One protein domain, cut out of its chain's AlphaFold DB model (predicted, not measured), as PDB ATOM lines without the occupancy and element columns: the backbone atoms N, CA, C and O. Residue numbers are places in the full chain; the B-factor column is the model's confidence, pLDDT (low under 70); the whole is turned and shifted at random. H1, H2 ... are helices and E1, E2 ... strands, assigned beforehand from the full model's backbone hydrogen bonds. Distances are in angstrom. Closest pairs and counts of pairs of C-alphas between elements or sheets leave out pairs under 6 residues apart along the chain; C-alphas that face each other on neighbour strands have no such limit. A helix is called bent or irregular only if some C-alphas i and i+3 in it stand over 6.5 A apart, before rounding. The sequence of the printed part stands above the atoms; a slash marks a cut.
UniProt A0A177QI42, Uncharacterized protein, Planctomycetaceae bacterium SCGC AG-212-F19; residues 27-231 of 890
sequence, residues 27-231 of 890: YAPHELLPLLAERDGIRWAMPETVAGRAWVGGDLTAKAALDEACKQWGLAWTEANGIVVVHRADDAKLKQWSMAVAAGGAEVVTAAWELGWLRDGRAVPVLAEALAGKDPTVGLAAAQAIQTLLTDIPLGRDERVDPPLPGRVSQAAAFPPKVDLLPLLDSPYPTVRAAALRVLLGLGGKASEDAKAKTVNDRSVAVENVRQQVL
ATOM      1  N   TYR A  27      19.763   0.918  46.009       75.69
ATOM      2  CA  TYR A  27      20.064   2.026  45.106       75.69
ATOM      3  C   TYR A  27      19.125   3.207  45.345       75.69
ATOM      4  O   TYR A  27      17.907   3.041  45.449       75.69
ATOM      5  N   ALA A  28      19.688   4.415  45.380       75.88
ATOM      6  CA  ALA A  28      18.919   5.636  45.159       75.88
ATOM      7  C   ALA A  28      18.706   5.889  43.654       75.88
ATOM      8  O   ALA A  28      19.501   5.402  42.843       75.88
ATOM      9  N   PRO A  29      17.705   6.694  43.242       79.94
ATOM     10  CA  PRO A  29      17.512   7.021  41.828       79.94
ATOM     11  C   PRO A  29      18.760   7.628  41.169       79.94
ATOM     12  O   PRO A  29      19.133   7.241  40.063       79.94
ATOM     13  N   HIS A  30      19.473   8.498  41.894       74.94
ATOM     14  CA  HIS A  30      20.731   9.115  41.451       74.94
ATOM     15  C   HIS A  30      21.925   8.152  41.381       74.94
ATOM     16  O   HIS A  30      22.986   8.544  40.908       74.94
ATOM     17  N   GLU A  31      21.774   6.907  41.837       76.00
ATOM     18  CA  GLU A  31      22.770   5.845  41.673       76.00
ATOM     19  C   GLU A  31      22.337   4.845  40.601       76.00
ATOM     20  O   GLU A  31      23.145   4.471  39.757       76.00
ATOM     21  N   LEU A  32      21.067   4.423  40.611       84.69
ATOM     22  CA  LEU A  32      20.565   3.405  39.690       84.69
ATOM     23  C   LEU A  32      20.545   3.907  38.247       84.69
ATOM     24  O   LEU A  32      21.041   3.228  37.357       84.69
ATOM     25  N   LEU A  33      19.993   5.097  38.007       87.75
ATOM     26  CA  LEU A  33      19.791   5.611  36.652       87.75
ATOM     27  C   LEU A  33      21.110   5.832  35.886       87.75
ATOM     28  O   LEU A  33      21.194   5.375  34.745       87.75
ATOM     29  N   PRO A  34      22.166   6.430  36.480       84.69
ATOM     30  CA  PRO A  34      23.481   6.486  35.841       84.69
ATOM     31  C   PRO A  34      24.082   5.108  35.549       84.69
ATOM     32  O   PRO A  34      24.645   4.903  34.479       84.69
ATOM     33  N   LEU A  35      23.945   4.153  36.475       84.69
ATOM     34  CA  LEU A  35      24.475   2.799  36.289       84.69
ATOM     35  C   LEU A  35      23.770   2.071  35.143       84.69
ATOM     36  O   LEU A  35      24.433   1.452  34.317       84.69
ATOM     37  N   LEU A  36      22.442   2.171  35.067       88.69
ATOM     38  CA  LEU A  36      21.672   1.630  33.949       88.69
ATOM     39  C   LEU A  36      22.031   2.337  32.635       88.69
ATOM     40  O   LEU A  36      22.104   1.690  31.596       88.69
ATOM     41  N   ALA A  37      22.301   3.644  32.659       88.56
ATOM     42  CA  ALA A  37      22.752   4.371  31.475       88.56
ATOM     43  C   ALA A  37      24.109   3.871  30.959       88.56
ATOM     44  O   ALA A  37      24.268   3.673  29.758       88.56
ATOM     45  N   GLU A  38      25.075   3.629  31.847       87.19
ATOM     46  CA  GLU A  38      26.380   3.066  31.478       87.19
ATOM     47  C   GLU A  38      26.279   1.610  31.014       87.19
ATOM     48  O   GLU A  38      26.933   1.223  30.048       87.19
ATOM     49  N   ARG A  39      25.469   0.802  31.707       85.75
ATOM     50  CA  ARG A  39      25.328  -0.636  31.454       85.75
ATOM     51  C   ARG A  39      24.526  -0.930  30.190       85.75
ATOM     52  O   ARG A  39      24.929  -1.770  29.393       85.75
ATOM     53  N   ASP A  40      23.397  -0.246  30.034       87.00
ATOM     54  CA  ASP A  40      22.356  -0.571  29.056       87.00
ATOM     55  C   ASP A  40      22.182   0.518  27.983       87.00
ATOM     56  O   ASP A  40      21.340   0.385  27.097       87.00
ATOM     57  N   GLY A  41      22.948   1.614  28.050       88.31
ATOM     58  CA  GLY A  41      22.900   2.699  27.065       88.31
ATOM     59  C   GLY A  41      21.626   3.548  27.119       88.31
ATOM     60  O   GLY A  41      21.309   4.236  26.145       88.31
ATOM     61  N   ILE A  42      20.868   3.503  28.220       90.56
ATOM     62  CA  ILE A  42      19.626   4.274  28.341       90.56
ATOM     63  C   ILE A  42      19.901   5.772  28.522       90.56
ATOM     64  O   ILE A  42      20.868   6.190  29.160       90.56
ATOM     65  N   ARG A  43      18.979   6.594  28.016       88.94
ATOM     66  CA  ARG A  43      18.871   8.010  28.388       88.94
ATOM     67  C   ARG A  43      17.761   8.174  29.409       88.94
ATOM     68  O   ARG A  43      16.735   7.505  29.292       88.94
ATOM     69  N   TRP A  44      17.929   9.077  30.369       89.75
ATOM     70  CA  TRP A  44      16.965   9.216  31.457       89.75
ATOM     71  C   TRP A  44      16.755  10.650  31.945       89.75
ATOM     72  O   TRP A  44      17.639  11.500  31.839       89.75
ATOM     73  N   ALA A  45      15.581  10.907  32.517       85.50
ATOM     74  CA  ALA A  45      15.214  12.159  33.170       85.50
ATOM     75  C   ALA A  45      14.438  11.887  34.471       85.50
ATOM     76  O   ALA A  45      13.713  10.903  34.588       85.50
ATOM     77  N   MET A  46      14.581  12.768  35.459       83.56
ATOM     78  CA  MET A  46      13.862  12.685  36.734       83.56
ATOM     79  C   MET A  46      13.824  14.069  37.409       83.56
ATOM     80  O   MET A  46      14.802  14.817  37.284       83.56
ATOM     81  N   PRO A  47      12.753  14.423  38.144       72.75
ATOM     82  CA  PRO A  47      12.759  15.576  39.043       72.75
ATOM     83  C   PRO A  47      13.701  15.371  40.246       72.75
ATOM     84  O   PRO A  47      13.577  14.398  40.978       72.75
ATOM     85  N   GLU A  48      14.579  16.334  40.532       62.06
ATOM     86  CA  GLU A  48      15.533  16.329  41.674       62.06
ATOM     87  C   GLU A  48      14.885  16.300  43.066       62.06
ATOM     88  O   GLU A  48      15.510  16.069  44.105       62.06
ATOM     89  N   THR A  49      13.605  16.633  43.120       58.97
ATOM     90  CA  THR A  49      12.806  16.584  44.340       58.97
ATOM     91  C   THR A  49      12.435  15.157  44.737       58.97
ATOM     92  O   THR A  49      11.893  14.953  45.821       58.97
ATOM     93  N   VAL A  50      12.656  14.187  43.849       69.62
ATOM     94  CA  VAL A  50      12.420  12.770  44.099       69.62
ATOM     95  C   VAL A  50      13.683  12.162  44.700       69.62
ATOM     96  O   VAL A  50      14.770  12.285  44.145       69.62
ATOM     97  N   ALA A  51      13.533  11.501  45.840       69.69
ATOM     98  CA  ALA A  51      14.592  10.745  46.494       69.69
ATOM     99  C   ALA A  51      14.031   9.396  46.961       69.69
ATOM    100  O   ALA A  51      12.842   9.129  46.813       69.69
ATOM    101  N   GLY A  52      14.876   8.526  47.501       68.31
ATOM    102  CA  GLY A  52      14.446   7.224  48.009       68.31
ATOM    103  C   GLY A  52      15.522   6.161  47.857       68.31
ATOM    104  O   GLY A  52      16.587   6.418  47.298       68.31
ATOM    105  N   ARG A  53      15.245   4.958  48.363       71.62
ATOM    106  CA  ARG A  53      16.092   3.769  48.203       71.62
ATOM    107  C   ARG A  53      15.242   2.569  47.836       71.62
ATOM    108  O   ARG A  53      14.154   2.417  48.375       71.62
ATOM    109  N   ALA A  54      15.760   1.746  46.938       75.25
ATOM    110  CA  ALA A  54      15.121   0.506  46.550       75.25
ATOM    111  C   ALA A  54      16.139  -0.620  46.438       75.25
ATOM    112  O   ALA A  54      17.273  -0.407  46.000       75.25
ATOM    113  N   TRP A  55      15.715  -1.810  46.833       75.88
ATOM    114  CA  TRP A  55      16.458  -3.040  46.681       75.88
ATOM    115  C   TRP A  55      16.309  -3.576  45.262       75.88
ATOM    116  O   TRP A  55      15.204  -3.888  44.833       75.88
ATOM    117  N   VAL A  56      17.417  -3.660  44.526       77.94
ATOM    118  CA  VAL A  56      17.419  -4.087  43.119       77.94
ATOM    119  C   VAL A  56      18.659  -4.942  42.862       77.94
ATOM    120  O   VAL A  56      19.718  -4.423  42.527       77.94
ATOM    121  N   GLY A  57      18.560  -6.253  43.076       73.06
ATOM    122  CA  GLY A  57      19.705  -7.168  42.995       73.06
ATOM    123  C   GLY A  57      19.619  -8.166  41.841       73.06
ATOM    124  O   GLY A  57      18.539  -8.645  41.505       73.06
ATOM    125  N   GLY A  58      20.777  -8.531  41.283       74.69
ATOM    126  CA  GLY A  58      20.915  -9.633  40.326       74.69
ATOM    127  C   GLY A  58      21.069  -9.202  38.866       74.69
ATOM    128  O   GLY A  58      21.393  -8.052  38.556       74.69
ATOM    129  N   ASP A  59      20.866 -10.157  37.958       78.56
ATOM    130  CA  ASP A  59      20.988  -9.961  36.509       78.56
ATOM    131  C   ASP A  59      19.648  -9.512  35.899       78.56
ATOM    132  O   ASP A  59      18.990 -10.223  35.142       78.56
ATOM    133  N   LEU A  60      19.173  -8.343  36.341       82.19
ATOM    134  CA  LEU A  60      17.915  -7.750  35.881       82.19
ATOM    135  C   LEU A  60      18.144  -6.847  34.667       82.19
ATOM    136  O   LEU A  60      19.091  -6.055  34.643       82.19
ATOM    137  N   THR A  61      17.220  -6.881  33.703       87.31
ATOM    138  CA  THR A  61      17.156  -5.876  32.628       87.31
ATOM    139  C   THR A  61      16.884  -4.484  33.205       87.31
ATOM    140  O   THR A  61      16.342  -4.366  34.303       87.31
ATOM    141  N   ALA A  62      17.216  -3.414  32.472       87.50
ATOM    142  CA  ALA A  62      16.938  -2.043  32.920       87.50
ATOM    143  C   ALA A  62      15.464  -1.838  33.316       87.50
ATOM    144  O   ALA A  62      15.182  -1.233  34.345       87.50
ATOM    145  N   LYS A  63      14.527  -2.390  32.532       89.44
ATOM    146  CA  LYS A  63      13.082  -2.280  32.792       89.44
ATOM    147  C   LYS A  63      12.680  -3.005  34.076       89.44
ATOM    148  O   LYS A  63      12.066  -2.391  34.937       89.44
ATOM    149  N   ALA A  64      13.116  -4.254  34.256       88.00
ATOM    150  CA  ALA A  64      12.827  -5.015  35.473       88.00
ATOM    151  C   ALA A  64      13.451  -4.372  36.727       88.00
ATOM    152  O   ALA A  64      12.832  -4.342  37.788       88.00
ATOM    153  N   ALA A  65      14.657  -3.813  36.592       89.69
ATOM    154  CA  ALA A  65      15.312  -3.057  37.651       89.69
ATOM    155  C   ALA A  65      14.514  -1.798  38.032       89.69
ATOM    156  O   ALA A  65      14.348  -1.517  39.216       89.69
ATOM    157  N   LEU A  66      14.000  -1.055  37.046       91.62
ATOM    158  CA  LEU A  66      13.178   0.136  37.269       91.62
ATOM    159  C   LEU A  66      11.796  -0.189  37.844       91.62
ATOM    160  O   LEU A  66      11.340   0.555  38.706       91.62
ATOM    161  N   ASP A  67      11.153  -1.275  37.408       90.62
ATOM    162  CA  ASP A  67       9.864  -1.734  37.945       90.62
ATOM    163  C   ASP A  67       9.969  -2.029  39.442       90.62
ATOM    164  O   ASP A  67       9.181  -1.518  40.243       90.62
ATOM    165  N   GLU A  68      10.991  -2.793  39.833       86.75
ATOM    166  CA  GLU A  68      11.245  -3.114  41.236       86.75
ATOM    167  C   GLU A  68      11.631  -1.860  42.032       86.75
ATOM    168  O   GLU A  68      11.105  -1.615  43.120       86.75
ATOM    169  N   ALA A  69      12.489  -1.010  41.456       88.12
ATOM    170  CA  ALA A  69      12.939   0.205  42.117       88.12
ATOM    171  C   ALA A  69      11.799   1.194  42.380       88.12
ATOM    172  O   ALA A  69      11.605   1.657  43.505       88.12
ATOM    173  N   CYS A  70      11.021   1.508  41.343       88.31
ATOM    174  CA  CYS A  70       9.940   2.484  41.412       88.31
ATOM    175  C   CYS A  70       8.831   2.025  42.356       88.31
ATOM    176  O   CYS A  70       8.328   2.838  43.131       88.31
ATOM    177  N   LYS A  71       8.518   0.723  42.379       84.50
ATOM    178  CA  LYS A  71       7.569   0.147  43.338       84.50
ATOM    179  C   LYS A  71       7.973   0.435  44.784       84.50
ATOM    180  O   LYS A  71       7.126   0.821  45.584       84.50
ATOM    181  N   GLN A  72       9.254   0.281  45.114       81.56
ATOM    182  CA  GLN A  72       9.763   0.537  46.465       81.56
ATOM    183  C   GLN A  72       9.909   2.031  46.775       81.56
ATOM    184  O   GLN A  72       9.661   2.451  47.902       81.56
ATOM    185  N   TRP A  73      10.263   2.852  45.784       79.88
ATOM    186  CA  TRP A  73      10.314   4.308  45.942       79.88
ATOM    187  C   TRP A  73       8.929   4.968  46.042       79.88
ATOM    188  O   TRP A  73       8.847   6.143  46.395       79.88
ATOM    189  N   GLY A  74       7.846   4.257  45.706       79.94
ATOM    190  CA  GLY A  74       6.514   4.855  45.563       79.94
ATOM    191  C   GLY A  74       6.409   5.769  44.335       79.94
ATOM    192  O   GLY A  74       5.729   6.795  44.361       79.94
ATOM    193  N   LEU A  75       7.126   5.420  43.269       86.75
ATOM    194  CA  LEU A  75       7.232   6.167  42.019       86.75
ATOM    195  C   LEU A  75       6.734   5.324  40.846       86.75
ATOM    196  O   LEU A  75       6.433   4.139  40.982       86.75
ATOM    197  N   ALA A  76       6.688   5.940  39.674       89.56
ATOM    198  CA  ALA A  76       6.507   5.260  38.404       89.56
ATOM    199  C   ALA A  76       7.607   5.679  37.430       89.56
ATOM    200  O   ALA A  76       8.265   6.711  37.607       89.56
ATOM    201  N   TRP A  77       7.784   4.884  36.378       92.50
ATOM    202  CA  TRP A  77       8.592   5.275  35.238       92.50
ATOM    203  C   TRP A  77       7.818   5.084  33.937       92.50
ATOM    204  O   TRP A  77       6.981   4.190  33.812       92.50
ATOM    205  N   THR A  78       8.091   5.944  32.963       91.69
ATOM    206  CA  THR A  78       7.530   5.870  31.611       91.69
ATOM    207  C   THR A  78       8.627   6.065  30.569       91.69
ATOM    208  O   THR A  78       9.654   6.684  30.838       91.69
ATOM    209  N   GLU A  79       8.432   5.513  29.372       92.06
ATOM    210  CA  GLU A  79       9.338   5.706  28.238       92.06
ATOM    211  C   GLU A  79       8.717   6.718  27.266       92.06
ATOM    212  O   GLU A  79       7.618   6.501  26.753       92.06
ATOM    213  N   ALA A  80       9.404   7.833  27.016       90.69
ATOM    214  CA  ALA A  80       8.948   8.892  26.118       90.69
ATOM    215  C   ALA A  80      10.114   9.410  25.269       90.69
ATOM    216  O   ALA A  80      11.169   9.746  25.797       90.69
ATOM    217  N   ASN A  81       9.950   9.455  23.942       89.56
ATOM    218  CA  ASN A  81      10.985   9.910  22.997       89.56
ATOM    219  C   ASN A  81      12.357   9.218  23.172       89.56
ATOM    220  O   ASN A  81      13.416   9.833  23.021       89.56
ATOM    221  N   GLY A  82      12.342   7.920  23.506       88.94
ATOM    222  CA  GLY A  82      13.554   7.139  23.775       88.94
ATOM    223  C   GLY A  82      14.315   7.624  25.013       88.94
ATOM    224  O   GLY A  82      15.550   7.653  25.004       88.94
ATOM    225  N   ILE A  83      13.585   8.106  26.022       90.19
ATOM    226  CA  ILE A  83      14.084   8.557  27.323       90.19
ATOM    227  C   ILE A  83      13.229   7.897  28.408       90.19
ATOM    228  O   ILE A  83      11.999   7.944  28.357       90.19
ATOM    229  N   VAL A  84      13.886   7.303  29.401       92.88
ATOM    230  CA  VAL A  84      13.253   6.800  30.624       92.88
ATOM    231  C   VAL A  84      13.000   7.971  31.565       92.88
ATOM    232  O   VAL A  84      13.936   8.660  31.968       92.88
ATOM    233  N   VAL A  85      11.751   8.195  31.951       89.62
ATOM    234  CA  VAL A  85      11.386   9.248  32.899       89.62
ATOM    235  C   VAL A  85      10.883   8.625  34.183       89.62
ATOM    236  O   VAL A  85       9.875   7.931  34.159       89.62
ATOM    237  N   VAL A  86      11.537   8.924  35.304       89.38
ATOM    238  CA  VAL A  86      11.046   8.575  36.645       89.38
ATOM    239  C   VAL A  86      10.246   9.752  37.209       89.38
ATOM    240  O   VAL A  86      10.721  10.889  37.182       89.38
ATOM    241  N   HIS A  87       9.034   9.502  37.705       86.62
ATOM    242  CA  HIS A  87       8.098  10.534  38.170       86.62
ATOM    243  C   HIS A  87       7.167  10.033  39.289       86.62
ATOM    244  O   HIS A  87       7.114   8.842  39.603       86.62
ATOM    245  N   ARG A  88       6.404  10.950  39.905       82.44
ATOM    246  CA  ARG A  88       5.357  10.599  40.880       82.44
ATOM    247  C   ARG A  88       4.187   9.890  40.181       82.44
ATOM    248  O   ARG A  88       3.759  10.305  39.106       82.44
ATOM    249  N   ALA A  89       3.654   8.839  40.800       76.81
ATOM    250  CA  ALA A  89       2.547   8.044  40.263       76.81
ATOM    251  C   ALA A  89       1.170   8.593  40.704       76.81
ATOM    252  O   ALA A  89       0.480   7.968  41.505       76.81
ATOM    253  N   ASP A  90       0.777   9.780  40.223       87.50
ATOM    254  CA  ASP A  90      -0.541  10.381  40.518       87.50
ATOM    255  C   ASP A  90      -1.260  10.815  39.225       87.50
ATOM    256  O   ASP A  90      -1.462  12.000  38.943       87.50
ATOM    257  N   ASP A  91      -1.622   9.826  38.401       88.25
ATOM    258  CA  ASP A  91      -2.266  10.044  37.096       88.25
ATOM    259  C   ASP A  91      -3.606  10.780  37.213       88.25
ATOM    260  O   ASP A  91      -3.980  11.547  36.321       88.25
ATOM    261  N   ALA A  92      -4.326  10.576  38.320       92.12
ATOM    262  CA  ALA A  92      -5.595  11.240  38.582       92.12
ATOM    263  C   ALA A  92      -5.404  12.756  38.712       92.12
ATOM    264  O   ALA A  92      -6.083  13.511  38.011       92.12
ATOM    265  N   LYS A  93      -4.445  13.207  39.536       91.62
ATOM    266  CA  LYS A  93      -4.153  14.641  39.671       91.62
ATOM    267  C   LYS A  93      -3.516  15.228  38.424       91.62
ATOM    268  O   LYS A  93      -3.883  16.337  38.046       91.62
ATOM    269  N   LEU A  94      -2.610  14.505  37.761       92.69
ATOM    270  CA  LEU A  94      -2.038  14.970  36.495       92.69
ATOM    271  C   LEU A  94      -3.148  15.244  35.478       92.69
ATOM    272  O   LEU A  94      -3.185  16.324  34.888       92.69
ATOM    273  N   LYS A  95      -4.085  14.302  35.309       94.06
ATOM    274  CA  LYS A  95      -5.225  14.460  34.402       94.06
ATOM    275  C   LYS A  95      -6.134  15.608  34.834       94.06
ATOM    276  O   LYS A  95      -6.460  16.452  34.002       94.06
ATOM    277  N   GLN A  96      -6.514  15.656  36.110       94.31
ATOM    278  CA  GLN A  96      -7.374  16.700  36.669       94.31
ATOM    279  C   GLN A  96      -6.808  18.095  36.387       94.31
ATOM    280  O   GLN A  96      -7.489  18.931  35.794       94.31
ATOM    281  N   TRP A  97      -5.556  18.340  36.775       94.81
ATOM    282  CA  TRP A  97      -4.962  19.666  36.647       94.81
ATOM    283  C   TRP A  97      -4.605  20.015  35.205       94.81
ATOM    284  O   TRP A  97      -4.788  21.161  34.807       94.81
ATOM    285  N   SER A  98      -4.195  19.041  34.386       94.56
ATOM    286  CA  SER A  98      -3.972  19.281  32.952       94.56
ATOM    287  C   SER A  98      -5.263  19.694  32.243       94.56
ATOM    288  O   SER A  98      -5.254  20.627  31.446       94.56
ATOM    289  N   MET A  99      -6.391  19.047  32.565       93.00
ATOM    290  CA  MET A  99      -7.700  19.428  32.027       93.00
ATOM    291  C   MET A  99      -8.121  20.822  32.493       93.00
ATOM    292  O   MET A  99      -8.613  21.598  31.680       93.00
ATOM    293  N   ALA A 100      -7.898  21.161  33.766       93.56
ATOM    294  CA  ALA A 100      -8.206  22.487  34.295       93.56
ATOM    295  C   ALA A 100      -7.358  23.593  33.638       93.56
ATOM    296  O   ALA A 100      -7.881  24.662  33.330       93.56
ATOM    297  N   VAL A 101      -6.076  23.330  33.352       92.31
ATOM    298  CA  VAL A 101      -5.235  24.278  32.603       92.31
ATOM    299  C   VAL A 101      -5.722  24.438  31.161       92.31
ATOM    300  O   VAL A 101      -5.857  25.565  30.690       92.31
ATOM    301  N   ALA A 102      -6.035  23.337  30.476       87.50
ATOM    302  CA  ALA A 102      -6.502  23.367  29.090       87.50
ATOM    303  C   ALA A 102      -7.894  24.009  28.926       87.50
ATOM    304  O   ALA A 102      -8.156  24.660  27.917       87.50
ATOM    305  N   ALA A 103      -8.785  23.838  29.907       86.56
ATOM    306  CA  ALA A 103     -10.129  24.414  29.894       86.56
ATOM    307  C   ALA A 103     -10.140  25.933  30.145       86.56
ATOM    308  O   ALA A 103     -11.079  26.616  29.733       86.56
ATOM    309  N   GLY A 104      -9.110  26.468  30.809       80.44
ATOM    310  CA  GLY A 104      -9.062  27.864  31.240       80.44
ATOM    311  C   GLY A 104     -10.054  28.182  32.371       80.44
ATOM    312  O   GLY A 104     -10.545  27.298  33.070       80.44
ATOM    313  N   GLY A 105     -10.351  29.469  32.575       79.81
ATOM    314  CA  GLY A 105     -11.296  29.930  33.603       79.81
ATOM    315  C   GLY A 105     -10.660  30.199  34.974       79.81
ATOM    316  O   GLY A 105      -9.453  30.386  35.084       79.81
ATOM    317  N   ALA A 106     -11.475  30.263  36.033       77.25
ATOM    318  CA  ALA A 106     -11.053  30.782  37.344       77.25
ATOM    319  C   ALA A 106     -10.003  29.917  38.077       77.25
ATOM    320  O   ALA A 106      -9.243  30.437  38.890       77.25
ATOM    321  N   GLU A 107      -9.936  28.613  37.792       86.69
ATOM    322  CA  GLU A 107      -9.026  27.683  38.482       86.69
ATOM    323  C   GLU A 107      -7.679  27.487  37.776       86.69
ATOM    324  O   GLU A 107      -6.772  26.882  38.350       86.69
ATOM    325  N   VAL A 108      -7.515  28.020  36.560       89.88
ATOM    326  CA  VAL A 108      -6.343  27.792  35.693       89.88
ATOM    327  C   VAL A 108      -5.014  28.109  36.391       89.88
ATOM    328  O   VAL A 108      -4.043  27.366  36.260       89.88
ATOM    329  N   VAL A 109      -4.977  29.181  37.190       88.94
ATOM    330  CA  VAL A 109      -3.781  29.609  37.926       88.94
ATOM    331  C   VAL A 109      -3.421  28.572  38.985       88.94
ATOM    332  O   VAL A 109      -2.278  28.125  39.040       88.94
ATOM    333  N   THR A 110      -4.393  28.155  39.798       88.94
ATOM    334  CA  THR A 110      -4.201  27.118  40.822       88.94
ATOM    335  C   THR A 110      -3.771  25.801  40.185       88.94
ATOM    336  O   THR A 110      -2.820  25.184  40.655       88.94
ATOM    337  N   ALA A 111      -4.405  25.402  39.082       92.69
ATOM    338  CA  ALA A 111      -4.066  24.177  38.369       92.69
ATOM    339  C   ALA A 111      -2.620  24.184  37.843       92.69
ATOM    340  O   ALA A 111      -1.908  23.194  38.007       92.69
ATOM    341  N   ALA A 112      -2.150  25.305  37.278       91.50
ATOM    342  CA  ALA A 112      -0.759  25.448  36.846       91.50
ATOM    343  C   ALA A 112       0.221  25.294  38.022       91.50
ATOM    344  O   ALA A 112       1.203  24.559  37.916       91.50
ATOM    345  N   TRP A 113      -0.069  25.925  39.164       87.06
ATOM    346  CA  TRP A 113       0.738  25.782  40.381       87.06
ATOM    347  C   TRP A 113       0.821  24.339  40.871       87.06
ATOM    348  O   TRP A 113       1.913  23.858  41.172       87.06
ATOM    349  N   GLU A 114      -0.317  23.648  40.938       88.31
ATOM    350  CA  GLU A 114      -0.365  22.260  41.392       88.31
ATOM    351  C   GLU A 114       0.405  21.341  40.427       88.31
ATOM    352  O   GLU A 114       1.186  20.512  40.889       88.31
ATOM    353  N   LEU A 115       0.320  21.553  39.104       90.88
ATOM    354  CA  LEU A 115       1.140  20.833  38.112       90.88
ATOM    355  C   LEU A 115       2.645  21.022  38.334       90.88
ATOM    356  O   LEU A 115       3.399  20.054  38.235       90.88
ATOM    357  N   GLY A 116       3.090  22.236  38.672       86.94
ATOM    358  CA  GLY A 116       4.495  22.503  38.995       86.94
ATOM    359  C   GLY A 116       4.997  21.690  40.196       86.94
ATOM    360  O   GLY A 116       6.142  21.240  40.205       86.94
ATOM    361  N   TRP A 117       4.127  21.445  41.181       84.31
ATOM    362  CA  TRP A 117       4.437  20.693  42.401       84.31
ATOM    363  C   TRP A 117       4.133  19.188  42.323       84.31
ATOM    364  O   TRP A 117       4.549  18.453  43.221       84.31
ATOM    365  N   LEU A 118       3.490  18.693  41.254       86.00
ATOM    366  CA  LEU A 118       3.257  17.253  41.060       86.00
ATOM    367  C   LEU A 118       4.554  16.445  40.925       86.00
ATOM    368  O   LEU A 118       4.544  15.250  41.220       86.00
ATOM    369  N   ARG A 119       5.661  17.090  40.519       81.06
ATOM    370  CA  ARG A 119       6.951  16.435  40.222       81.06
ATOM    371  C   ARG A 119       6.779  15.378  39.128       81.06
ATOM    372  O   ARG A 119       7.211  14.232  39.260       81.06
ATOM    373  N   ASP A 120       6.108  15.779  38.054       87.56
ATOM    374  CA  ASP A 120       5.807  14.926  36.913       87.56
ATOM    375  C   ASP A 120       6.076  15.665  35.598       87.56
ATOM    376  O   ASP A 120       5.368  16.604  35.227       87.56
ATOM    377  N   GLY A 121       7.116  15.228  34.883       86.19
ATOM    378  CA  GLY A 121       7.548  15.839  33.625       86.19
ATOM    379  C   GLY A 121       6.499  15.794  32.517       86.19
ATOM    380  O   GLY A 121       6.558  16.610  31.597       86.19
ATOM    381  N   ARG A 122       5.492  14.918  32.621       90.75
ATOM    382  CA  ARG A 122       4.371  14.849  31.670       90.75
ATOM    383  C   ARG A 122       3.529  16.127  31.662       90.75
ATOM    384  O   ARG A 122       2.792  16.352  30.708       90.75
ATOM    385  N   ALA A 123       3.659  16.987  32.674       92.75
ATOM    386  CA  ALA A 123       3.021  18.299  32.719       92.75
ATOM    387  C   ALA A 123       3.693  19.355  31.814       92.75
ATOM    388  O   ALA A 123       3.088  20.390  31.536       92.75
ATOM    389  N   VAL A 124       4.923  19.128  31.330       92.12
ATOM    390  CA  VAL A 124       5.673  20.127  30.540       92.12
ATOM    391  C   VAL A 124       4.900  20.622  29.305       92.12
ATOM    392  O   VAL A 124       4.835  21.841  29.133       92.12
ATOM    393  N   PRO A 125       4.271  19.769  28.467       94.31
ATOM    394  CA  PRO A 125       3.574  20.238  27.270       94.31
ATOM    395  C   PRO A 125       2.384  21.155  27.572       94.31
ATOM    396  O   PRO A 125       2.278  22.219  26.966       94.31
ATOM    397  N   VAL A 126       1.530  20.794  28.538       95.31
ATOM    398  CA  VAL A 126       0.350  21.606  28.895       95.31
ATOM    399  C   VAL A 126       0.755  22.935  29.540       95.31
ATOM    400  O   VAL A 126       0.152  23.971  29.269       95.31
ATOM    401  N   LEU A 127       1.827  22.939  30.338       95.56
ATOM    402  CA  LEU A 127       2.377  24.170  30.901       95.56
ATOM    403  C   LEU A 127       3.003  25.061  29.819       95.56
ATOM    404  O   LEU A 127       2.857  26.276  29.880       95.56
ATOM    405  N   ALA A 128       3.672  24.486  28.816       95.81
ATOM    406  CA  ALA A 128       4.220  25.244  27.693       95.81
ATOM    407  C   ALA A 128       3.120  25.858  26.810       95.81
ATOM    408  O   ALA A 128       3.255  27.000  26.373       95.81
ATOM    409  N   GLU A 129       2.017  25.141  26.586       94.88
ATOM    410  CA  GLU A 129       0.829  25.672  25.905       94.88
ATOM    411  C   GLU A 129       0.217  26.846  26.678       94.88
ATOM    412  O   GLU A 129      -0.034  27.903  26.099       94.88
ATOM    413  N   ALA A 130       0.057  26.700  27.996       95.00
ATOM    414  CA  ALA A 130      -0.416  27.771  28.869       95.00
ATOM    415  C   ALA A 130       0.536  28.982  28.879       95.00
ATOM    416  O   ALA A 130       0.080  30.125  28.850       95.00
ATOM    417  N   LEU A 131       1.852  28.739  28.857       95.50
ATOM    418  CA  LEU A 131       2.890  29.770  28.777       95.50
ATOM    419  C   LEU A 131       2.812  30.572  27.467       95.50
ATOM    420  O   LEU A 131       2.993  31.788  27.488       95.50
ATOM    421  N   ALA A 132       2.545  29.904  26.341       94.81
ATOM    422  CA  ALA A 132       2.394  30.522  25.020       94.81
ATOM    423  C   ALA A 132       1.010  31.153  24.783       94.81
ATOM    424  O   ALA A 132       0.776  31.772  23.740       94.81
ATOM    425  N   GLY A 133       0.088  30.993  25.734       89.19
ATOM    426  CA  GLY A 133      -1.242  31.580  25.691       89.19
ATOM    427  C   GLY A 133      -1.224  33.111  25.672       89.19
ATOM    428  O   GLY A 133      -0.246  33.767  26.022       89.19
ATOM    429  N   LYS A 134      -2.352  33.705  25.268       86.00
ATOM    430  CA  LYS A 134      -2.499  35.170  25.189       86.00
ATOM    431  C   LYS A 134      -2.780  35.841  26.535       86.00
ATOM    432  O   LYS A 134      -2.643  37.056  26.617       86.00
ATOM    433  N   ASP A 135      -3.206  35.089  27.551       91.12
ATOM    434  CA  ASP A 135      -3.508  35.624  28.882       91.12
ATOM    435  C   ASP A 135      -2.222  35.714  29.725       91.12
ATOM    436  O   ASP A 135      -1.676  34.675  30.115       91.12
ATOM    437  N   PRO A 136      -1.739  36.925  30.060       90.81
ATOM    438  CA  PRO A 136      -0.530  37.090  30.862       90.81
ATOM    439  C   PRO A 136      -0.646  36.488  32.265       90.81
ATOM    440  O   PRO A 136       0.357  36.052  32.824       90.81
ATOM    441  N   THR A 137      -1.847  36.440  32.844       91.38
ATOM    442  CA  THR A 137      -2.085  35.862  34.175       91.38
ATOM    443  C   THR A 137      -1.783  34.370  34.168       91.38
ATOM    444  O   THR A 137      -1.072  33.867  35.041       91.38
ATOM    445  N   VAL A 138      -2.279  33.678  33.141       92.25
ATOM    446  CA  VAL A 138      -2.030  32.250  32.914       92.25
ATOM    447  C   VAL A 138      -0.567  32.017  32.558       92.25
ATOM    448  O   VAL A 138       0.067  31.145  33.149       92.25
ATOM    449  N   GLY A 139      -0.006  32.834  31.661       93.94
ATOM    450  CA  GLY A 139       1.388  32.723  31.239       93.94
ATOM    451  C   GLY A 139       2.379  32.874  32.397       93.94
ATOM    452  O   GLY A 139       3.328  32.101  32.494       93.94
ATOM    453  N   LEU A 140       2.139  33.805  33.325       93.62
ATOM    454  CA  LEU A 140       2.963  33.981  34.527       93.62
ATOM    455  C   LEU A 140       2.856  32.793  35.492       93.62
ATOM    456  O   LEU A 140       3.873  32.328  36.008       93.62
ATOM    457  N   ALA A 141       1.647  32.263  35.706       92.31
ATOM    458  CA  ALA A 141       1.453  31.067  36.527       92.31
ATOM    459  C   ALA A 141       2.153  29.842  35.912       92.31
ATOM    460  O   ALA A 141       2.845  29.102  36.612       92.31
ATOM    461  N   ALA A 142       2.039  29.666  34.594       94.25
ATOM    462  CA  ALA A 142       2.713  28.608  33.853       94.25
ATOM    463  C   ALA A 142       4.242  28.766  33.867       94.25
ATOM    464  O   ALA A 142       4.952  27.783  34.067       94.25
ATOM    465  N   ALA A 143       4.760  29.991  33.726       93.50
ATOM    466  CA  ALA A 143       6.194  30.275  33.814       93.50
ATOM    467  C   ALA A 143       6.764  29.825  35.161       93.50
ATOM    468  O   ALA A 143       7.803  29.163  35.220       93.50
ATOM    469  N   GLN A 144       6.042  30.129  36.238       88.44
ATOM    470  CA  GLN A 144       6.440  29.755  37.584       88.44
ATOM    471  C   GLN A 144       6.299  28.250  37.841       88.44
ATOM    472  O   GLN A 144       7.169  27.657  38.473       88.44
ATOM    473  N   ALA A 145       5.268  27.601  37.298       90.44
ATOM    474  CA  ALA A 145       5.128  26.147  37.347       90.44
ATOM    475  C   ALA A 145       6.261  25.427  36.598       90.44
ATOM    476  O   ALA A 145       6.829  24.472  37.122       90.44
ATOM    477  N   ILE A 146       6.640  25.914  35.412       90.62
ATOM    478  CA  ILE A 146       7.787  25.420  34.633       90.62
ATOM    479  C   ILE A 146       9.080  25.624  35.411       90.62
ATOM    480  O   ILE A 146       9.931  24.738  35.429       90.62
ATOM    481  N   GLN A 147       9.241  26.773  36.069       83.88
ATOM    482  CA  GLN A 147      10.361  26.988  36.970       83.88
ATOM    483  C   GLN A 147      10.359  25.919  38.067       83.88
ATOM    484  O   GLN A 147      11.303  25.141  38.129       83.88
ATOM    485  N   THR A 148       9.303  25.784  38.861       81.38
ATOM    486  CA  THR A 148       9.228  24.770  39.927       81.38
ATOM    487  C   THR A 148       9.502  23.348  39.421       81.38
ATOM    488  O   THR A 148      10.293  22.631  40.029       81.38
ATOM    489  N   LEU A 149       8.922  22.955  38.285       82.56
ATOM    490  CA  LEU A 149       9.055  21.606  37.730       82.56
ATOM    491  C   LEU A 149      10.464  21.311  37.186       82.56
ATOM    492  O   LEU A 149      10.895  20.155  37.178       82.56
ATOM    493  N   LEU A 150      11.176  22.343  36.715       78.06
ATOM    494  CA  LEU A 150      12.455  22.217  36.008       78.06
ATOM    495  C   LEU A 150      13.678  22.804  36.760       78.06
ATOM    496  O   LEU A 150      14.761  22.825  36.174       78.06
ATOM    497  N   THR A 151      13.564  23.268  38.018       66.75
ATOM    498  CA  THR A 151      14.718  23.680  38.877       66.75
ATOM    499  C   THR A 151      14.962  22.603  39.962       66.75
ATOM    500  O   THR A 151      13.998  22.163  40.574       66.75
ATOM    501  N   ASP A 152      16.155  22.014  40.182       45.81
ATOM    502  CA  ASP A 152      17.478  22.588  40.527       45.81
ATOM    503  C   ASP A 152      18.695  21.996  39.737       45.81
ATOM    504  O   ASP A 152      18.998  20.816  39.872       45.81
ATOM    505  N   ILE A 153      19.402  22.902  39.019       43.56
ATOM    506  CA  ILE A 153      20.793  22.984  38.455       43.56
ATOM    507  C   ILE A 153      21.355  21.875  37.514       43.56
ATOM    508  O   ILE A 153      21.086  20.691  37.672       43.56
ATOM    509  N   PRO A 154      22.294  22.263  36.617       37.44
ATOM    510  CA  PRO A 154      22.207  22.487  35.167       37.44
ATOM    511  C   PRO A 154      21.431  21.450  34.363       37.44
ATOM    512  O   PRO A 154      20.989  20.414  34.840       37.44
ATOM    513  N   LEU A 155      21.444  21.658  33.057       34.06
ATOM    514  CA  LEU A 155      21.563  20.587  32.071       34.06
ATOM    515  C   LEU A 155      22.772  19.661  32.412       34.06
ATOM    516  O   LEU A 155      23.782  19.686  31.717       34.06
ATOM    517  N   GLY A 156      22.704  18.900  33.518       31.50
ATOM    518  CA  GLY A 156      23.648  17.846  33.902       31.50
ATOM    519  C   GLY A 156      24.624  18.054  35.081       31.50
ATOM    520  O   GLY A 156      25.692  17.462  34.999       31.50
ATOM    521  N   ARG A 157      24.358  18.805  36.168       35.22
ATOM    522  CA  ARG A 157      25.264  18.842  37.365       35.22
ATOM    523  C   ARG A 157      24.556  19.053  38.719       35.22
ATOM    524  O   ARG A 157      23.718  19.930  38.865       35.22
ATOM    525  N   ASP A 158      24.984  18.322  39.742       36.91
ATOM    526  CA  ASP A 158      24.698  18.627  41.152       36.91
ATOM    527  C   ASP A 158      25.914  19.387  41.720       36.91
ATOM    528  O   ASP A 158      27.052  18.998  41.464       36.91
ATOM    529  N   GLU A 159      25.722  20.443  42.518       33.62
ATOM    530  CA  GLU A 159      26.823  21.089  43.264       33.62
ATOM    531  C   GLU A 159      27.542  20.124  44.231       33.62
ATOM    532  O   GLU A 159      28.631  20.422  44.728       33.62
ATOM    533  N   ARG A 160      26.934  18.965  44.509       39.12
ATOM    534  CA  ARG A 160      27.425  17.902  45.393       39.12
ATOM    535  C   ARG A 160      28.029  16.715  44.633       39.12
ATOM    536  O   ARG A 160      28.661  15.876  45.272       39.12
ATOM    537  N   VAL A 161      27.872  16.641  43.305       36.88
ATOM    538  CA  VAL A 161      28.327  15.514  42.474       36.88
ATOM    539  C   VAL A 161      29.009  16.052  41.212       36.88
ATOM    540  O   VAL A 161      28.352  16.366  40.224       36.88
ATOM    541  N   ASP A 162      30.339  16.158  41.233       33.94
ATOM    542  CA  ASP A 162      31.130  16.128  39.991       33.94
ATOM    543  C   ASP A 162      31.406  14.649  39.664       33.94
ATOM    544  O   ASP A 162      31.836  13.936  40.583       33.94
ATOM    545  N   PRO A 163      31.205  14.148  38.419       49.22
ATOM    546  CA  PRO A 163      30.926  14.809  37.123       49.22
ATOM    547  C   PRO A 163      29.454  14.659  36.626       49.22
ATOM    548  O   PRO A 163      28.638  14.065  37.333       49.22
ATOM    549  N   PRO A 164      29.089  15.158  35.410       54.66
ATOM    550  CA  PRO A 164      27.775  14.926  34.796       54.66
ATOM    551  C   PRO A 164      27.347  13.460  34.830       54.66
ATOM    552  O   PRO A 164      28.098  12.583  34.408       54.66
ATOM    553  N   LEU A 165      26.123  13.210  35.309       68.25
ATOM    554  CA  LEU A 165      25.596  11.854  35.432       68.25
ATOM    555  C   LEU A 165      25.386  11.227  34.037       68.25
ATOM    556  O   LEU A 165      24.648  11.803  33.228       68.25
ATOM    557  N   PRO A 166      25.990  10.058  33.752       77.38
ATOM    558  CA  PRO A 166      25.825   9.337  32.492       77.38
ATOM    559  C   PRO A 166      24.364   9.223  32.042       77.38
ATOM    560  O   PRO A 166      23.488   8.890  32.838       77.38
ATOM    561  N   GLY A 167      24.099   9.508  30.763       79.94
ATOM    562  CA  GLY A 167      22.782   9.351  30.126       79.94
ATOM    563  C   GLY A 167      21.685  10.326  30.571       79.94
ATOM    564  O   GLY A 167      20.572  10.255  30.045       79.94
ATOM    565  N   ARG A 168      21.961  11.248  31.501       84.69
ATOM    566  CA  ARG A 168      20.960  12.202  31.992       84.69
ATOM    567  C   ARG A 168      20.593  13.246  30.932       84.69
ATOM    568  O   ARG A 168      21.465  13.880  30.344       84.69
ATOM    569  N   VAL A 169      19.296  13.490  30.752       82.19
ATOM    570  CA  VAL A 169      18.728  14.529  29.875       82.19
ATOM    571  C   VAL A 169      17.661  15.364  30.600       82.19
ATOM    572  O   VAL A 169      17.252  15.052  31.719       82.19
ATOM    573  N   SER A 170      17.218  16.461  29.976       80.44
ATOM    574  CA  SER A 170      16.147  17.315  30.512       80.44
ATOM    575  C   SER A 170      14.772  16.650  30.390       80.44
ATOM    576  O   SER A 170      14.487  15.984  29.397       80.44
ATOM    577  N   GLN A 171      13.873  16.920  31.343       84.38
ATOM    578  CA  GLN A 171      12.461  16.523  31.237       84.38
ATOM    579  C   GLN A 171      11.786  17.124  29.992       84.38
ATOM    580  O   GLN A 171      10.932  16.481  29.389       84.38
ATOM    581  N   ALA A 172      12.218  18.313  29.548       85.44
ATOM    582  CA  ALA A 172      11.721  18.927  28.316       85.44
ATOM    583  C   ALA A 172      12.090  18.120  27.057       85.44
ATOM    584  O   ALA A 172      11.309  18.087  26.115       85.44
ATOM    585  N   ALA A 173      13.238  17.430  27.043       85.56
ATOM    586  CA  ALA A 173      13.609  16.551  25.931       85.56
ATOM    587  C   ALA A 173      12.722  15.296  25.870       85.56
ATOM    588  O   ALA A 173      12.423  14.804  24.785       85.56
ATOM    589  N   ALA A 174      12.294  14.785  27.031       87.25
ATOM    590  CA  ALA A 174      11.379  13.650  27.107       87.25
ATOM    591  C   ALA A 174       9.952  14.030  26.688       87.25
ATOM    592  O   ALA A 174       9.276  13.237  26.034       87.25
ATOM    593  N   PHE A 175       9.519  15.257  26.994       91.38
ATOM    594  CA  PHE A 175       8.185  15.774  26.674       91.38
ATOM    595  C   PHE A 175       8.271  17.111  25.924       91.38
ATOM    596  O   PHE A 175       8.007  18.167  26.509       91.38
ATOM    597  N   PRO A 176       8.646  17.090  24.632       89.75
ATOM    598  CA  PRO A 176       8.772  18.302  23.844       89.75
ATOM    599  C   PRO A 176       7.405  18.988  23.698       89.75
ATOM    600  O   PRO A 176       6.401  18.313  23.433       89.75
ATOM    601  N   PRO A 177       7.336  20.320  23.860       92.31
ATOM    602  CA  PRO A 177       6.102  21.053  23.648       92.31
ATOM    603  C   PRO A 177       5.732  21.046  22.161       92.31
ATOM    604  O   PRO A 177       6.595  21.004  21.286       92.31
ATOM    605  N   LYS A 178       4.431  21.130  21.872       90.88
ATOM    606  CA  LYS A 178       3.929  21.277  20.495       90.88
ATOM    607  C   LYS A 178       3.935  22.727  20.007       90.88
ATOM    608  O   LYS A 178       3.754  22.967  18.817       90.88
ATOM    609  N   VAL A 179       4.104  23.679  20.923       94.56
ATOM    610  CA  VAL A 179       4.076  25.118  20.644       94.56
ATOM    611  C   VAL A 179       5.485  25.662  20.443       94.56
ATOM    612  O   VAL A 179       6.430  25.200  21.085       94.56
ATOM    613  N   ASP A 180       5.616  26.679  19.592       93.38
ATOM    614  CA  ASP A 180       6.867  27.422  19.455       93.38
ATOM    615  C   ASP A 180       7.009  28.449  20.588       93.38
ATOM    616  O   ASP A 180       6.202  29.369  20.726       93.38
ATOM    617  N   LEU A 181       8.047  28.278  21.406       96.50
ATOM    618  CA  LEU A 181       8.355  29.154  22.538       96.50
ATOM    619  C   LEU A 181       9.389  30.235  22.197       96.50
ATOM    620  O   LEU A 181       9.598  31.146  22.998       96.50
ATOM    621  N   LEU A 182      10.040  30.180  21.030       95.25
ATOM    622  CA  LEU A 182      11.074  31.144  20.639       95.25
ATOM    623  C   LEU A 182      10.571  32.607  20.580       95.25
ATOM    624  O   LEU A 182      11.330  33.511  20.959       95.25
ATOM    625  N   PRO A 183       9.314  32.898  20.177       95.69
ATOM    626  CA  PRO A 183       8.761  34.253  20.239       95.69
ATOM    627  C   PRO A 183       8.651  34.802  21.665       95.69
ATOM    628  O   PRO A 183       8.803  36.003  21.877       95.69
ATOM    629  N   LEU A 184       8.454  33.938  22.667       95.75
ATOM    630  CA  LEU A 184       8.298  34.362  24.061       95.75
ATOM    631  C   LEU A 184       9.586  34.916  24.670       95.75
ATOM    632  O   LEU A 184       9.522  35.574  25.704       95.75
ATOM    633  N   LEU A 185      10.738  34.713  24.025       94.25
ATOM    634  CA  LEU A 185      12.003  35.341  24.412       94.25
ATOM    635  C   LEU A 185      12.014  36.865  24.200       94.25
ATOM    636  O   LEU A 185      12.930  37.513  24.680       94.25
ATOM    637  N   ASP A 186      11.003  37.443  23.542       91.31
ATOM    638  CA  ASP A 186      10.801  38.899  23.460       91.31
ATOM    639  C   ASP A 186       9.702  39.400  24.419       91.31
ATOM    640  O   ASP A 186       9.318  40.569  24.382       91.31
ATOM    641  N   SER A 187       9.159  38.524  25.274       92.56
ATOM    642  CA  SER A 187       8.080  38.874  26.200       92.56
ATOM    643  C   SER A 187       8.479  40.039  27.119       92.56
ATOM    644  O   SER A 187       9.601  40.051  27.641       92.56
ATOM    645  N   PRO A 188       7.564  40.981  27.424       91.69
ATOM    646  CA  PRO A 188       7.829  42.051  28.387       91.69
ATOM    647  C   PRO A 188       7.931  41.541  29.838       91.69
ATOM    648  O   PRO A 188       8.218  42.328  30.740       91.69
ATOM    649  N   TYR A 189       7.695  40.246  30.072       93.88
ATOM    650  CA  TYR A 189       7.792  39.582  31.369       93.88
ATOM    651  C   TYR A 189       9.079  38.740  31.450       93.88
ATOM    652  O   TYR A 189       9.159  37.692  30.797       93.88
ATOM    653  N   PRO A 190      10.083  39.132  32.260       91.94
ATOM    654  CA  PRO A 190      11.334  38.382  32.410       91.94
ATOM    655  C   PRO A 190      11.154  36.915  32.821       91.94
ATOM    656  O   PRO A 190      11.884  36.046  32.349       91.94
ATOM    657  N   THR A 191      10.170  36.620  33.673       90.75
ATOM    658  CA  THR A 191       9.856  35.254  34.125       90.75
ATOM    659  C   THR A 191       9.377  34.361  32.979       90.75
ATOM    660  O   THR A 191       9.801  33.211  32.880       90.75
ATOM    661  N   VAL A 192       8.572  34.900  32.057       95.12
ATOM    662  CA  VAL A 192       8.124  34.194  30.843       95.12
ATOM    663  C   VAL A 192       9.307  33.909  29.920       95.12
ATOM    664  O   VAL A 192       9.459  32.777  29.461       95.12
ATOM    665  N   ARG A 193      10.191  34.897  29.703       94.00
ATOM    666  CA  ARG A 193      11.416  34.706  28.906       94.00
ATOM    667  C   ARG A 193      12.305  33.614  29.495       94.00
ATOM    668  O   ARG A 193      12.779  32.746  28.768       94.00
ATOM    669  N   ALA A 194      12.493  33.621  30.814       90.75
ATOM    670  CA  ALA A 194      13.303  32.632  31.518       90.75
ATOM    671  C   ALA A 194      12.709  31.215  31.433       90.75
ATOM    672  O   ALA A 194      13.441  30.259  31.172       90.75
ATOM    673  N   ALA A 195      11.392  31.071  31.608       93.06
ATOM    674  CA  ALA A 195      10.707  29.787  31.472       93.06
ATOM    675  C   ALA A 195      10.809  29.236  30.040       93.06
ATOM    676  O   ALA A 195      11.187  28.077  29.856       93.06
ATOM    677  N   ALA A 196      10.563  30.079  29.030       95.56
ATOM    678  CA  ALA A 196      10.715  29.717  27.623       95.56
ATOM    679  C   ALA A 196      12.158  29.302  27.299       95.56
ATOM    680  O   ALA A 196      12.379  28.231  26.731       95.56
ATOM    681  N   LEU A 197      13.147  30.095  27.732       92.81
ATOM    682  CA  LEU A 197      14.565  29.780  27.558       92.81
ATOM    683  C   LEU A 197      14.909  28.425  28.184       92.81
ATOM    684  O   LEU A 197      15.576  27.612  27.548       92.81
ATOM    685  N   ARG A 198      14.437  28.143  29.403       89.75
ATOM    686  CA  ARG A 198      14.725  26.877  30.093       89.75
ATOM    687  C   ARG A 198      14.193  25.670  29.323       89.75
ATOM    688  O   ARG A 198      14.915  24.682  29.184       89.75
ATOM    689  N   VAL A 199      12.968  25.749  28.802       91.06
ATOM    690  CA  VAL A 199      12.392  24.674  27.979       91.06
ATOM    691  C   VAL A 199      13.206  24.500  26.696       91.06
ATOM    692  O   VAL A 199      13.664  23.394  26.428       91.06
ATOM    693  N   LEU A 200      13.468  25.584  25.957       92.00
ATOM    694  CA  LEU A 200      14.207  25.557  24.685       92.00
ATOM    695  C   LEU A 200      15.629  25.001  24.837       92.00
ATOM    696  O   LEU A 200      16.063  24.170  24.041       92.00
ATOM    697  N   LEU A 201      16.344  25.401  25.890       87.00
ATOM    698  CA  LEU A 201      17.664  24.852  26.195       87.00
ATOM    699  C   LEU A 201      17.599  23.353  26.502       87.00
ATOM    700  O   LEU A 201      18.492  22.612  26.089       87.00
ATOM    701  N   GLY A 202      16.545  22.919  27.198       82.94
ATOM    702  CA  GLY A 202      16.289  21.524  27.537       82.94
ATOM    703  C   GLY A 202      15.997  20.624  26.338       82.94
ATOM    704  O   GLY A 202      16.288  19.436  26.420       82.94
ATOM    705  N   LEU A 203      15.478  21.170  25.233       84.69
ATOM    706  CA  LEU A 203      15.247  20.422  23.989       84.69
ATOM    707  C   LEU A 203      16.548  20.072  23.251       84.69
ATOM    708  O   LEU A 203      16.596  19.080  22.527       84.69
ATOM    709  N   GLY A 204      17.612  20.861  23.440       81.94
ATOM    710  CA  GLY A 204      18.865  20.713  22.697       81.94
ATOM    711  C   GLY A 204      18.753  21.118  21.219       81.94
ATOM    712  O   GLY A 204      17.779  21.741  20.793       81.94
ATOM    713  N   GLY A 205      19.789  20.797  20.435       84.38
ATOM    714  CA  GLY A 205      19.840  21.059  18.991       84.38
ATOM    715  C   GLY A 205      19.610  22.528  18.603       84.38
ATOM    716  O   GLY A 205      19.940  23.443  19.358       84.38
ATOM    717  N   LYS A 206      18.999  22.742  17.430       88.88
ATOM    718  CA  LYS A 206      18.767  24.073  16.844       88.88
ATOM    719  C   LYS A 206      17.959  25.011  17.751       88.88
ATOM    720  O   LYS A 206      18.309  26.174  17.887       88.88
ATOM    721  N   ALA A 207      16.921  24.504  18.422       86.31
ATOM    722  CA  ALA A 207      16.097  25.314  19.328       86.31
ATOM    723  C   ALA A 207      16.916  25.896  20.495       86.31
ATOM    724  O   ALA A 207      16.727  27.049  20.882       86.31
ATOM    725  N   SER A 208      17.860  25.114  21.029       85.81
ATOM    726  CA  SER A 208      18.791  25.559  22.072       85.81
ATOM    727  C   SER A 208      19.773  26.613  21.547       85.81
ATOM    728  O   SER A 208      20.036  27.602  22.230       85.81
ATOM    729  N   GLU A 209      20.302  26.428  20.336       87.81
ATOM    730  CA  GLU A 209      21.222  27.376  19.690       87.81
ATOM    731  C   GLU A 209      20.549  28.725  19.406       87.81
ATOM    732  O   GLU A 209      21.066  29.767  19.820       87.81
ATOM    733  N   ASP A 210      19.359  28.705  18.803       93.38
ATOM    734  CA  ASP A 210      18.575  29.904  18.497       93.38
ATOM    735  C   ASP A 210      18.207  30.669  19.783       93.38
ATOM    736  O   ASP A 210      18.332  31.897  19.853       93.38
ATOM    737  N   ALA A 211      17.825  29.954  20.848       91.50
ATOM    738  CA  ALA A 211      17.496  30.558  22.137       91.50
ATOM    739  C   ALA A 211      18.709  31.221  22.815       91.50
ATOM    740  O   ALA A 211      18.584  32.321  23.367       91.50
ATOM    741  N   LYS A 212      19.896  30.598  22.750       88.94
ATOM    742  CA  LYS A 212      21.151  31.192  23.252       88.94
ATOM    743  C   LYS A 212      21.500  32.465  22.493       88.94
ATOM    744  O   LYS A 212      21.806  33.477  23.119       88.94
ATOM    745  N   ALA A 213      21.420  32.428  21.163       92.12
ATOM    746  CA  ALA A 213      21.719  33.580  20.322       92.12
ATOM    747  C   ALA A 213      20.779  34.757  20.622       92.12
ATOM    748  O   ALA A 213      21.235  35.884  20.806       92.12
ATOM    749  N   LYS A 214      19.473  34.494  20.752       92.81
ATOM    750  CA  LYS A 214      18.467  35.531  21.015       92.81
ATOM    751  C   LYS A 214      18.593  36.161  22.401       92.81
ATOM    752  O   LYS A 214      18.341  37.350  22.564       92.81
ATOM    753  N   THR A 215      19.014  35.384  23.396       90.19
ATOM    754  CA  THR A 215      19.101  35.856  24.784       90.19
ATOM    755  C   THR A 215      20.477  36.372  25.177       90.19
ATOM    756  O   THR A 215      20.609  36.854  26.293       90.19
ATOM    757  N   VAL A 216      21.499  36.347  24.316       87.00
ATOM    758  CA  VAL A 216      22.877  36.737  24.690       87.00
ATOM    759  C   VAL A 216      22.982  38.138  25.314       87.00
ATOM    760  O   VAL A 216      23.782  38.353  26.217       87.00
ATOM    761  N   ASN A 217      22.130  39.069  24.878       82.88
ATOM    762  CA  ASN A 217      22.117  40.458  25.342       82.88
ATOM    763  C   ASN A 217      20.997  40.766  26.350       82.88
ATOM    764  O   ASN A 217      20.873  41.910  26.788       82.88
ATOM    765  N   ASP A 218      20.158  39.788  26.704       83.75
ATOM    766  CA  ASP A 218      19.072  39.999  27.664       83.75
ATOM    767  C   ASP A 218      19.665  40.166  29.062       83.75
ATOM    768  O   ASP A 218      20.214  39.221  29.619       83.75
ATOM    769  N   ARG A 219      19.561  41.362  29.640       74.88
ATOM    770  CA  ARG A 219      20.143  41.664  30.954       74.88
ATOM    771  C   ARG A 219      19.255  41.246  32.123       74.88
ATOM    772  O   ARG A 219      19.657  41.406  33.261       74.88
ATOM    773  N   SER A 220      18.065  40.702  31.902       77.62
ATOM    774  CA  SER A 220      17.201  40.333  33.018       77.62
ATOM    775  C   SER A 220      17.803  39.216  33.866       77.62
ATOM    776  O   SER A 220      18.307  38.211  33.365       77.62
ATOM    777  N   VAL A 221      17.688  39.366  35.187       72.19
ATOM    778  CA  VAL A 221      18.190  38.376  36.152       72.19
ATOM    779  C   VAL A 221      17.592  36.993  35.907       72.19
ATOM    780  O   VAL A 221      18.289  35.992  36.014       72.19
ATOM    781  N   ALA A 222      16.295  36.927  35.603       78.44
ATOM    782  CA  ALA A 222      15.605  35.658  35.423       78.44
ATOM    783  C   ALA A 222      16.223  34.854  34.266       78.44
ATOM    784  O   ALA A 222      16.467  33.658  34.409       78.44
ATOM    785  N   VAL A 223      16.536  35.524  33.152       83.75
ATOM    786  CA  VAL A 223      17.157  34.904  31.976       83.75
ATOM    787  C   VAL A 223      18.638  34.626  32.229       83.75
ATOM    788  O   VAL A 223      19.108  33.532  31.918       83.75
ATOM    789  N   GLU A 224      19.360  35.546  32.872       75.94
ATOM    790  CA  GLU A 224      20.761  35.335  33.250       75.94
ATOM    791  C   GLU A 224      20.926  34.131  34.176       75.94
ATOM    792  O   GLU A 224      21.796  33.301  33.942       75.94
ATOM    793  N   ASN A 225      20.049  33.954  35.163       73.06
ATOM    794  CA  ASN A 225      20.063  32.782  36.036       73.06
ATOM    795  C   ASN A 225      19.928  31.474  35.239       73.06
ATOM    796  O   ASN A 225      20.608  30.497  35.544       73.06
ATOM    797  N   VAL A 226      19.083  31.441  34.202       76.75
ATOM    798  CA  VAL A 226      18.944  30.266  33.326       76.75
ATOM    799  C   VAL A 226      20.201  30.061  32.472       76.75
ATOM    800  O   VAL A 226      20.635  28.924  32.308       76.75
ATOM    801  N   ARG A 227      20.830  31.128  31.966       75.50
ATOM    802  CA  ARG A 227      22.094  31.032  31.212       75.50
ATOM    803  C   ARG A 227      23.258  30.586  32.089       75.50
ATOM    804  O   ARG A 227      24.017  29.709  31.689       75.50
ATOM    805  N   GLN A 228      23.377  31.129  33.295       60.56
ATOM    806  CA  GLN A 228      24.423  30.782  34.255       60.56
ATOM    807  C   GLN A 228      24.283  29.343  34.751       60.56
ATOM    808  O   GLN A 228      25.286  28.654  34.929       60.56
ATOM    809  N   GLN A 229      23.052  28.824  34.839       59.66
ATOM    810  CA  GLN A 229      22.822  27.390  35.029       59.66
ATOM    811  C   GLN A 229      23.467  26.531  33.924       59.66
ATOM    812  O   GLN A 229      23.724  25.366  34.179       59.66
ATOM    813  N   VAL A 230      23.779  27.061  32.736       43.78
ATOM    814  CA  VAL A 230      24.521  26.359  31.666       43.78
ATOM    815  C   VAL A 230      26.043  26.572  31.765       43.78
ATOM    816  O   VAL A 230      26.807  25.762  31.244       43.78
ATOM    817  N   LEU A 231      26.494  27.640  32.434       30.02
ATOM    818  CA  LEU A 231      27.873  28.149  32.382       30.02
ATOM    819  C   LEU A 231      28.748  27.796  33.590       30.02
ATOM    820  O   LEU A 231      29.964  27.960  33.507       30.02
TER     821      LEU A 231
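AT A GLANCE: This is residues 27 to 231 of the 890 residues of an uncharacterized protein of Planctomycetaceae bacterium SCGC AG-212-F19 (UniProt A0A177QI42). Two unequal parts sit end to end along the longest axis: a large body of helices, H3 to H11, folding back and forth, and a smaller head of H1, H2 and the strand hairpin E1 E2. In the body, the up-and-down bundle H3 H4 H5 H6, each helix running against the one before it, packs through H6 on H9, round which H8, H10 and H11 are grouped. The printed part has 205 residues, with eleven named helices and two named strands in the order H1 H2 E1 E2, then H3 to H11; the sheet E1 - E2 is antiparallel and the class is mostly helix. The whole is compact, with a radius of gyration of the C-alphas of 17.1 A and spans of 54 by 37 by 26 A.

HOW THE PARTS SIT: H1, residues 29 to 40, and H2, residues 62 to 73, are close but not clearly touching, with Leu 36 and Ala 62 their closest C-alphas at 6.1 A. E1, residues 75 to 80, and E2, residues 83 to 88, form an antiparallel hairpin; N 76 and O 87 are 2.9 A apart, within hydrogen-bond range. The closest C-alphas of H2 and E1 are those of Cys 70 and Ala 76, 5.3 A apart. H3, residues 91 to 103, and H4, residues 108 to 117, form a helical hairpin and touch, closest at the C-alphas of Val 101 and Val 108, 4.8 A, at a shallow tilt of 34 degrees, only just short of steep. H5, residues 121 to 131, is irregular, with C-alphas 122 and 125 7.0 A apart. H6, residues 136 to 150, touches H5, closest at the C-alphas of Leu 131 and Gly 139, 4.1 A, at a shallow tilt of 23 degrees, opposite ways. H7, residues 171 to 174, touches H5, closest at the C-alphas of Gly 121 and Gln 171, 5.5 A. H8, residues 182 to 186, touches the hub H9, residues 190 to 203, closest at the C-alphas of Leu 185 and Arg 193, 4.6 A. H9 touches H6, closest at the C-alphas of Ala 143 and Ala 195, 5.1 A, at a steep tilt of 46 degrees. With residues 197 to 202 alone H9 touches H10, residues 205 to 215, closest at the C-alphas of Leu 201 and Ser 208, 4.3 A. H11, residues 221 to 231, touches H9, closest at the C-alphas of Ala 194 and Val 223, 4.5 A. Every O i to N i+4 pair is within hydrogen-bond range in H2, H3, H4, H6, H9 and H10, against 7 of 8 in H1, 5 of 7 in H5, 6 of 7 in H11 and 0 of 1 in H8, where 2 of 2 O i to N i+3 pairs are; H7 is too short for such a pair.

IN THESE COORDINATES: H1 begins at C-alpha 29, (17.512, 7.021, 41.828). H6 is 20.4 A from first to last C-alpha, H9 20.2 A and H3 17.9 A; E1 is 16.2 A and E2 16.3 A. H11 ends at C-alpha 231, (27.873, 28.149, 32.382).

THE WHOLE: The C-alphas of Gly 58 and Pro 188, the two farthest apart, are 54.6 A apart. The printed part has no cut; the links H1 to H2 and H6 to H7 are long, with 21 and 20 residues. The mean pLDDT of the printed part is 82.8, and residues 48 to 52, 151 to 165 and 228 to 231 include those under 70.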